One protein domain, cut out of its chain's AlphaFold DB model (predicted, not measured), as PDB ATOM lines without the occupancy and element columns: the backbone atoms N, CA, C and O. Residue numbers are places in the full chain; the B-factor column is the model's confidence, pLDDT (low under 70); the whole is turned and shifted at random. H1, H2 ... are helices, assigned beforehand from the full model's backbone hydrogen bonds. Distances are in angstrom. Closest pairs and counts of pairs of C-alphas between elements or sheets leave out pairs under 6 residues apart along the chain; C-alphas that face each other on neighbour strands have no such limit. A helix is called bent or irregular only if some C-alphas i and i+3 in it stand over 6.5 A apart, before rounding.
ATOM      1  N   LYS A   3      14.533  25.497 -41.901       46.22
ATOM      2  CA  LYS A   3      14.899  25.456 -40.466       46.22
ATOM      3  C   LYS A   3      16.407  25.378 -40.177       46.22
ATOM      4  O   LYS A   3      16.834  25.746 -39.093       46.22
ATOM      5  N   VAL A   4      17.213  24.890 -41.124       48.12
ATOM      6  CA  VAL A   4      18.669  24.714 -40.936       48.12
ATOM      7  C   VAL A   4      19.415  26.050 -41.009       48.12
ATOM      8  O   VAL A   4      20.417  26.223 -40.319       48.12
ATOM      9  N   ASN A   5      18.909  27.008 -41.793       57.28
ATOM     10  CA  ASN A   5      19.530  28.326 -41.927       57.28
ATOM     11  C   ASN A   5      19.321  29.182 -40.671       57.28
ATOM     12  O   ASN A   5      20.282  29.805 -40.233       57.28
ATOM     13  N   ASP A   6      18.134  29.126 -40.053       58.75
ATOM     14  CA  ASP A   6      17.817  29.908 -38.848       58.75
ATOM     15  C   ASP A   6      18.653  29.480 -37.630       58.75
ATOM     16  O   ASP A   6      19.247  30.309 -36.942       58.75
ATOM     17  N   VAL A   7      18.809  28.168 -37.415       60.16
ATOM     18  CA  VAL A   7      19.633  27.631 -36.315       60.16
ATOM     19  C   VAL A   7      21.113  27.991 -36.490       60.16
ATOM     20  O   VAL A   7      21.827  28.231 -35.512       60.16
ATOM     21  N   LEU A   8      21.591  28.042 -37.738       62.84
ATOM     22  CA  LEU A   8      22.957  28.455 -38.040       62.84
ATOM     23  C   LEU A   8      23.150  29.952 -37.766       62.84
ATOM     24  O   LEU A   8      24.154  30.315 -37.153       62.84
ATOM     25  N   THR A   9      22.193  30.803 -38.147       68.44
ATOM     26  CA  THR A   9      22.236  32.243 -37.840       68.44
ATOM     27  C   THR A   9      22.203  32.515 -36.342       68.44
ATOM     28  O   THR A   9      23.031  33.291 -35.865       68.44
ATOM     29  N   ASP A  10      21.367  31.817 -35.575       72.62
ATOM     30  CA  ASP A  10      21.295  31.982 -34.117       72.62
ATOM     31  C   ASP A  10      22.604  31.562 -33.434       72.62
ATOM     32  O   ASP A  10      23.136  32.253 -32.558       72.62
ATOM     33  N   SER A  11      23.197  30.453 -33.891       69.12
ATOM     34  CA  SER A  11      24.514  30.019 -33.421       69.12
ATOM     35  C   SER A  11      25.626  31.003 -33.800       69.12
ATOM     36  O   SER A  11      26.604  31.119 -33.056       69.12
ATOM     37  N   MET A  12      25.526  31.671 -34.952       67.88
ATOM     38  CA  MET A  12      26.499  32.675 -35.383       67.88
ATOM     39  C   MET A  12      26.397  33.942 -34.534       67.88
ATOM     40  O   MET A  12      27.430  34.437 -34.090       67.88
ATOM     41  N   ILE A  13      25.182  34.417 -34.247       78.88
ATOM     42  CA  ILE A  13      24.935  35.592 -33.397       78.88
ATOM     43  C   ILE A  13      25.507  35.353 -31.994       78.88
ATOM     44  O   ILE A  13      26.359  36.113 -31.538       78.88
ATOM     45  N   SER A  14      25.172  34.221 -31.369       78.12
ATOM     46  CA  SER A  14      25.709  33.862 -30.050       78.12
ATOM     47  C   SER A  14      27.243  33.749 -30.034       78.12
ATOM     48  O   SER A  14      27.904  34.124 -29.060       78.12
ATOM     49  N   ALA A  15      27.847  33.255 -31.122       74.88
ATOM     50  CA  ALA A  15      29.299  33.184 -31.249       74.88
ATOM     51  C   ALA A  15      29.948  34.573 -31.373       74.88
ATOM     52  O   ALA A  15      31.022  34.784 -30.804       74.88
ATOM     53  N   ILE A  16      29.310  35.504 -32.088       82.25
ATOM     54  CA  ILE A  16      29.764  36.895 -32.208       82.25
ATOM     55  C   ILE A  16      29.714  37.582 -30.840       82.25
ATOM     56  O   ILE A  16      30.715  38.172 -30.436       82.25
ATOM     57  N   ASP A  17      28.623  37.431 -30.090       82.94
ATOM     58  CA  ASP A  17      28.475  38.030 -28.756       82.94
ATOM     59  C   ASP A  17      29.544  37.521 -27.779       82.94
ATOM     60  O   ASP A  17      30.191  38.291 -27.061       82.94
ATOM     61  N   ALA A  18      29.812  36.212 -27.799       79.88
ATOM     62  CA  ALA A  18      30.867  35.617 -26.985       79.88
ATOM     63  C   ALA A  18      32.269  36.129 -27.367       79.88
ATOM     64  O   ALA A  18      33.131  36.278 -26.495       79.88
ATOM     65  N   LEU A  19      32.521  36.391 -28.655       78.25
ATOM     66  CA  LEU A  19      33.782  36.973 -29.121       78.25
ATOM     67  C   LEU A  19      33.918  38.433 -28.692       78.25
ATOM     68  O   LEU A  19      34.985  38.807 -28.212       78.25
ATOM     69  N   GLN A  20      32.856  39.233 -28.804       80.19
ATOM     70  CA  GLN A  20      32.854  40.619 -28.328       80.19
ATOM     71  C   GLN A  20      33.181  40.688 -26.835       80.19
ATOM     72  O   GLN A  20      34.050  41.458 -26.432       80.19
ATOM     73  N   LYS A  21      32.575  39.811 -26.025       80.62
ATOM     74  CA  LYS A  21      32.867  39.716 -24.590       80.62
ATOM     75  C   LYS A  21      34.337  39.380 -24.310       80.62
ATOM     76  O   LYS A  21      34.973  40.028 -23.485       80.62
ATOM     77  N   LYS A  22      34.910  38.420 -25.043       74.88
ATOM     78  CA  LYS A  22      36.327  38.035 -24.897       74.88
ATOM     79  C   LYS A  22      37.303  39.133 -25.304       74.88
ATOM     80  O   LYS A  22      38.343  39.272 -24.665       74.88
ATOM     81  N   VAL A  23      36.980  39.890 -26.352       78.38
ATOM     82  CA  VAL A  23      37.781  41.047 -26.777       78.38
ATOM     83  C   VAL A  23      37.806  42.110 -25.678       78.38
ATOM     84  O   VAL A  23      38.852  42.702 -25.444       78.38
ATOM     85  N   SER A  24      36.697  42.308 -24.967       66.06
ATOM     86  CA  SER A  24      36.623  43.266 -23.860       66.06
ATOM     87  C   SER A  24      37.296  42.782 -22.565       66.06
ATOM     88  O   SER A  24      37.740  43.612 -21.783       66.06
ATOM     89  N   GLU A  25      37.380  41.466 -22.323       66.94
ATOM     90  CA  GLU A  25      37.883  40.895 -21.055       66.94
ATOM     91  C   GLU A  25      39.373  40.494 -21.053       66.94
ATOM     92  O   GLU A  25      39.978  40.487 -19.987       66.94
ATOM     93  N   ASN A  26      39.977  40.122 -22.192       55.41
ATOM     94  CA  ASN A  26      41.328  39.513 -22.228       55.41
ATOM     95  C   ASN A  26      42.247  40.024 -23.352       55.41
ATOM     96  O   ASN A  26      43.273  39.405 -23.641       55.41
ATOM     97  N   ALA A  27      41.895  41.106 -24.042       53.16
ATOM     98  CA  ALA A  27      42.737  41.593 -25.123       53.16
ATOM     99  C   ALA A  27      43.916  42.402 -24.578       53.16
ATOM    100  O   ALA A  27      43.754  43.575 -24.246       53.16
ATOM    101  N   ASP A  28      45.107  41.799 -24.567       59.28
ATOM    102  CA  ASP A  28      46.349  42.565 -24.637       59.28
ATOM    103  C   ASP A  28      46.292  43.406 -25.936       59.28
ATOM    104  O   ASP A  28      46.243  42.839 -27.041       59.28
ATOM    105  N   PRO A  29      46.147  44.742 -25.858       67.12
ATOM    106  CA  PRO A  29      45.743  45.553 -27.005       67.12
ATOM    107  C   PRO A  29      46.745  45.554 -28.166       67.12
ATOM    108  O   PRO A  29      46.383  45.985 -29.268       67.12
ATOM    109  N   ASP A  30      47.989  45.122 -27.951       70.44
ATOM    110  CA  ASP A  30      49.065  45.230 -28.940       70.44
ATOM    111  C   ASP A  30      49.118  44.079 -29.952       70.44
ATOM    112  O   ASP A  30      49.345  44.323 -31.149       70.44
ATOM    113  N   ASP A  31      48.777  42.853 -29.554       74.94
ATOM    114  CA  ASP A  31      48.724  41.719 -30.483       74.94
ATOM    115  C   ASP A  31      47.623  41.923 -31.531       74.94
ATOM    116  O   ASP A  31      47.851  41.818 -32.742       74.94
ATOM    117  N   LEU A  32      46.425  42.323 -31.090       76.88
ATOM    118  CA  LEU A  32      45.288  42.571 -31.980       76.88
ATOM    119  C   LEU A  32      45.558  43.708 -32.973       76.88
ATOM    120  O   LEU A  32      45.143  43.634 -34.136       76.88
ATOM    121  N   LYS A  33      46.273  44.760 -32.552       84.06
ATOM    122  CA  LYS A  33      46.698  45.844 -33.453       84.06
ATOM    123  C   LYS A  33      47.658  45.330 -34.520       84.06
ATOM    124  O   LYS A  33      47.501  45.683 -35.695       84.06
ATOM    125  N   THR A  34      48.610  44.481 -34.137       86.44
ATOM    126  CA  THR A  34      49.580  43.877 -35.056       86.44
ATOM    127  C   THR A  34      48.880  42.997 -36.090       86.44
ATOM    128  O   THR A  34      49.057  43.211 -37.293       86.44
ATOM    129  N   PHE A  35      47.977  42.112 -35.655       84.12
ATOM    130  CA  PHE A  35      47.159  41.296 -36.558       84.12
ATOM    131  C   PHE A  35      46.302  42.151 -37.499       84.12
ATOM    132  O   PHE A  35      46.286  41.913 -38.708       84.12
ATOM    133  N   LYS A  36      45.650  43.207 -36.992       86.94
ATOM    134  CA  LYS A  36      44.860  44.139 -37.817       86.94
ATOM    135  C   LYS A  36      45.721  44.841 -38.869       86.94
ATOM    136  O   LYS A  36      45.259  45.049 -39.993       86.94
ATOM    137  N   LYS A  37      46.958  45.219 -38.531       90.38
ATOM    138  CA  LYS A  37      47.905  45.860 -39.457       90.38
ATOM    139  C   LYS A  37      48.330  44.899 -40.563       90.38
ATOM    140  O   LYS A  37      48.283  45.287 -41.729       90.38
ATOM    141  N   ILE A  38      48.694  43.667 -40.210       90.69
ATOM    142  CA  ILE A  38      49.064  42.621 -41.174       90.69
ATOM    143  C   ILE A  38      47.882  42.331 -42.098       90.69
ATOM    144  O   ILE A  38      48.013  42.456 -43.310       90.69
ATOM    145  N   PHE A  39      46.695  42.080 -41.544       90.12
ATOM    146  CA  PHE A  39      45.495  41.794 -42.330       90.12
ATOM    147  C   PHE A  39      45.162  42.913 -43.322       90.12
ATOM    148  O   PHE A  39      44.870  42.651 -44.485       90.12
ATOM    149  N   LYS A  40      45.254  44.181 -42.900       88.38
ATOM    150  CA  LYS A  40      45.018  45.328 -43.790       88.38
ATOM    151  C   LYS A  40      46.053  45.447 -44.911       88.38
ATOM    152  O   LYS A  40      45.683  45.924 -45.982       88.38
ATOM    153  N   LYS A  41      47.313  45.068 -44.664       92.69
ATOM    154  CA  LYS A  41      48.374  45.050 -45.684       92.69
ATOM    155  C   LYS A  41      48.184  43.905 -46.678       92.69
ATOM    156  O   LYS A  41      48.414  44.105 -47.861       92.69
ATOM    157  N   THR A  42      47.753  42.742 -46.198       93.19
ATOM    158  CA  THR A  42      47.596  41.538 -47.023       93.19
ATOM    159  C   THR A  42      46.292  41.536 -47.819       93.19
ATOM    160  O   THR A  42      46.273  41.078 -48.956       93.19
ATOM    161  N   VAL A  43      45.194  42.043 -47.245       91.31
ATOM    162  CA  VAL A  43      43.853  41.927 -47.837       91.31
ATOM    163  C   VAL A  43      43.388  43.262 -48.445       91.31
ATOM    164  O   VAL A  43      43.244  44.253 -47.706       91.31
ATOM    165  N   PRO A  44      43.085  43.299 -49.761       93.62
ATOM    166  CA  PRO A  44      42.522  44.465 -50.440       93.62
ATOM    167  C   PRO A  44      41.229  44.960 -49.787       93.62
ATOM    168  O   PRO A  44      40.418  44.166 -49.317       93.62
ATOM    169  N   LEU A  45      41.005  46.280 -49.798       90.00
ATOM    170  CA  LEU A  45      39.881  46.948 -49.119       90.00
ATOM    171  C   LEU A  45      38.511  46.295 -49.382       90.00
ATOM    172  O   LEU A  45      37.771  46.064 -48.427       90.00
ATOM    173  N   HIS A  46      38.213  45.943 -50.634       92.00
ATOM    174  CA  HIS A  46      36.935  45.353 -51.046       92.00
ATOM    175  C   HIS A  46      36.758  43.884 -50.613       92.00
ATOM    176  O   HIS A  46      35.632  43.413 -50.486       92.00
ATOM    177  N   LEU A  47      37.851  43.163 -50.328       91.31
ATOM    178  CA  LEU A  47      37.811  41.760 -49.900       91.31
ATOM    179  C   LEU A  47      37.834  41.588 -48.389       91.31
ATOM    180  O   LEU A  47      37.584  40.485 -47.917       91.31
ATOM    181  N   ARG A  48      38.127  42.635 -47.610       91.75
ATOM    182  CA  ARG A  48      38.268  42.506 -46.151       91.75
ATOM    183  C   ARG A  48      37.019  41.913 -45.512       91.75
ATOM    184  O   ARG A  48      37.156  40.947 -44.774       91.75
ATOM    185  N   SER A  49      35.839  42.428 -45.863       88.88
ATOM    186  CA  SER A  49      34.553  41.936 -45.346       88.88
ATOM    187  C   SER A  49      34.304  40.470 -45.724       88.88
ATOM    188  O   SER A  49      34.066  39.627 -44.859       88.88
ATOM    189  N   TRP A  50      34.471  40.130 -47.003       87.25
ATOM    190  CA  TRP A  50      34.297  38.764 -47.501       87.25
ATOM    191  C   TRP A  50      35.296  37.776 -46.898       87.25
ATOM    192  O   TRP A  50      34.923  36.674 -46.509       87.25
ATOM    193  N   THR A  51      36.553  38.188 -46.750       89.00
ATOM    194  CA  THR A  51      37.609  37.377 -46.136       89.00
ATOM    195  C   THR A  51      37.313  37.154 -44.660       89.00
ATOM    196  O   THR A  51      37.421  36.029 -44.184       89.00
ATOM    197  N   THR A  52      36.880  38.188 -43.928       89.75
ATOM    198  CA  THR A  52      36.454  38.023 -42.533       89.75
ATOM    199  C   THR A  52      35.236  37.115 -42.416       89.75
ATOM    200  O   THR A  52      35.219  36.263 -41.534       89.75
ATOM    201  N   ALA A  53      34.260  37.229 -43.321       86.88
ATOM    202  CA  ALA A  53      33.088  36.360 -43.340       86.88
ATOM    203  C   ALA A  53      33.472  34.900 -43.622       86.88
ATOM    204  O   ALA A  53      32.974  33.994 -42.958       86.88
ATOM    205  N   TYR A  54      34.402  34.664 -44.550       86.56
ATOM    206  CA  TYR A  54      34.891  33.326 -44.869       86.56
ATOM    207  C   TYR A  54      35.713  32.716 -43.727       86.56
ATOM    208  O   TYR A  54      35.477  31.572 -43.348       86.56
ATOM    209  N   LEU A  55      36.623  33.485 -43.123       86.00
ATOM    210  CA  LEU A  55      37.372  33.059 -41.937       86.00
ATOM    211  C   LEU A  55      36.429  32.735 -40.774       86.00
ATOM    212  O   LEU A  55      36.600  31.725 -40.096       86.00
ATOM    213  N   PHE A  56      35.406  33.568 -40.567       83.81
ATOM    214  CA  PHE A  56      34.393  33.342 -39.545       83.81
ATOM    215  C   PHE A  56      33.586  32.070 -39.828       83.81
ATOM    216  O   PHE A  56      33.446  31.227 -38.943       83.81
ATOM    217  N   LYS A  57      33.136  31.874 -41.075       82.19
ATOM    218  CA  LYS A  57      32.474  30.642 -41.523       82.19
ATOM    219  C   LYS A  57      33.350  29.418 -41.250       82.19
ATOM    220  O   LYS A  57      32.885  28.466 -40.633       82.19
ATOM    221  N   GLN A  58      34.623  29.461 -41.641       78.19
ATOM    222  CA  GLN A  58      35.562  28.366 -41.418       78.19
ATOM    223  C   GLN A  58      35.760  28.090 -39.922       78.19
ATOM    224  O   GLN A  58      35.800  26.930 -39.521       78.19
ATOM    225  N   ALA A  59      35.839  29.122 -39.078       78.81
ATOM    226  CA  ALA A  59      35.946  28.964 -37.629       78.81
ATOM    227  C   ALA A  59      34.697  28.296 -37.020       78.81
ATOM    228  O   ALA A  59      34.828  27.393 -36.190       78.81
ATOM    229  N   VAL A  60      33.495  28.681 -37.466       75.38
ATOM    230  CA  VAL A  60      32.226  28.062 -37.043       75.38
ATOM    231  C   VAL A  60      32.134  26.608 -37.520       75.38
ATOM    232  O   VAL A  60      31.831  25.728 -36.718       75.38
ATOM    233  N   GLU A  61      32.479  26.325 -38.778       69.94
ATOM    234  CA  GLU A  61      32.505  24.964 -39.339       69.94
ATOM    235  C   GLU A  61      33.574  24.066 -38.702       69.94
ATOM    236  O   GLU A  61      33.414  22.851 -38.611       69.94
ATOM    237  N   SER A  62      34.698  24.637 -38.269       67.62
ATOM    238  CA  SER A  62      35.725  23.897 -37.525       67.62
ATOM    239  C   SER A  62      35.203  23.492 -36.149       67.62
ATOM    240  O   SER A  62      35.430  22.373 -35.694       67.62
ATOM    241  N   LYS A  63      34.448  24.389 -35.502       65.62
ATOM    242  CA  LYS A  63      33.819  24.138 -34.204       65.62
ATOM    243  C   LYS A  63      32.669  23.131 -34.306       65.62
ATOM    244  O   LYS A  63      32.486  22.339 -33.386       65.62
ATOM    245  N   SER A  64      31.912  23.132 -35.406       61.50
ATOM    246  CA  SER A  64      30.881  22.116 -35.657       61.50
ATOM    247  C   SER A  64      31.483  20.764 -36.039       61.50
ATOM    248  O   SER A  64      31.000  19.758 -35.537       61.50
ATOM    249  N   ARG A  65      32.582  20.711 -36.809       57.88
ATOM    250  CA  ARG A  65      33.319  19.458 -37.088       57.88
ATOM    251  C   ARG A  65      33.806  18.743 -35.830       57.88
ATOM    252  O   ARG A  65      33.888  17.525 -35.821       57.88
ATOM    253  N   GLN A  66      34.116  19.483 -34.769       59.56
ATOM    254  CA  GLN A  66      34.494  18.896 -33.479       59.56
ATOM    255  C   GLN A  66      33.297  18.347 -32.685       59.56
ATOM    256  O   GLN A  66      33.491  17.564 -31.755       59.56
ATOM    257  N   ARG A  67      32.063  18.728 -33.042       56.28
ATOM    258  CA  ARG A  67      30.836  18.156 -32.480       56.28
ATOM    259  C   ARG A  67      30.385  16.992 -33.356       56.28
ATOM    260  O   ARG A  67      29.655  17.181 -34.322       56.28
TER     261      ARG A  67
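This is residues 3 to 67 of the 148 residues of an uncharacterized protein of Spirochaeta isovalerica (UniProt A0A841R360). Three helices make a loose, open triangular frame with an empty middle: long H1 and H3 are two sides, crossing near Met 12 and Val 60, and shorter H2 is the third. Residues 61 to 67 stick out beyond the crossing. The 65 printed residues hold H1, H2 and H3 in that order, class all helix; the radius of gyration of the C-alphas is 13.9 A, and the spans are 39 by 30 by 19 A.

Find C-alpha 3 at (14.899, 25.456, -40.466); from there H1, residues 3 to 26, runs 35.1 A. H2 is residues 29 to 42. H3, residues 45 to 65, runs 30.7 A to C-alpha 65 at (33.319, 19.458, -37.088); it is irregular, with C-alphas 46 and 49 7.1 A apart.

Look at Met 12 and Val 60, the closest C-alphas of H1 and H3, 7.5 A apart: these helices are close but not clearly touching, about perpendicular at 76 degrees. H2 and H3 are also close but not clearly touching, closest at C-alphas 40 and 48, 7.7 A, at a steep tilt of 63 degrees, opposite ways. H1 and H2 are apart. O i to N i+4 pairs within hydrogen-bond range are 19 of 20 in H1, 9 of 10 in H2 and 15 of 17 in H3.

The C-alphas of Lys 3 and Asp 30 are the two farthest apart, 41.1 A. The printed part has no cut, and both links are tight. Look for pLDDT under 70 at residues 3 to 9, 11 to 12, 24 to 29 and 61 to 67.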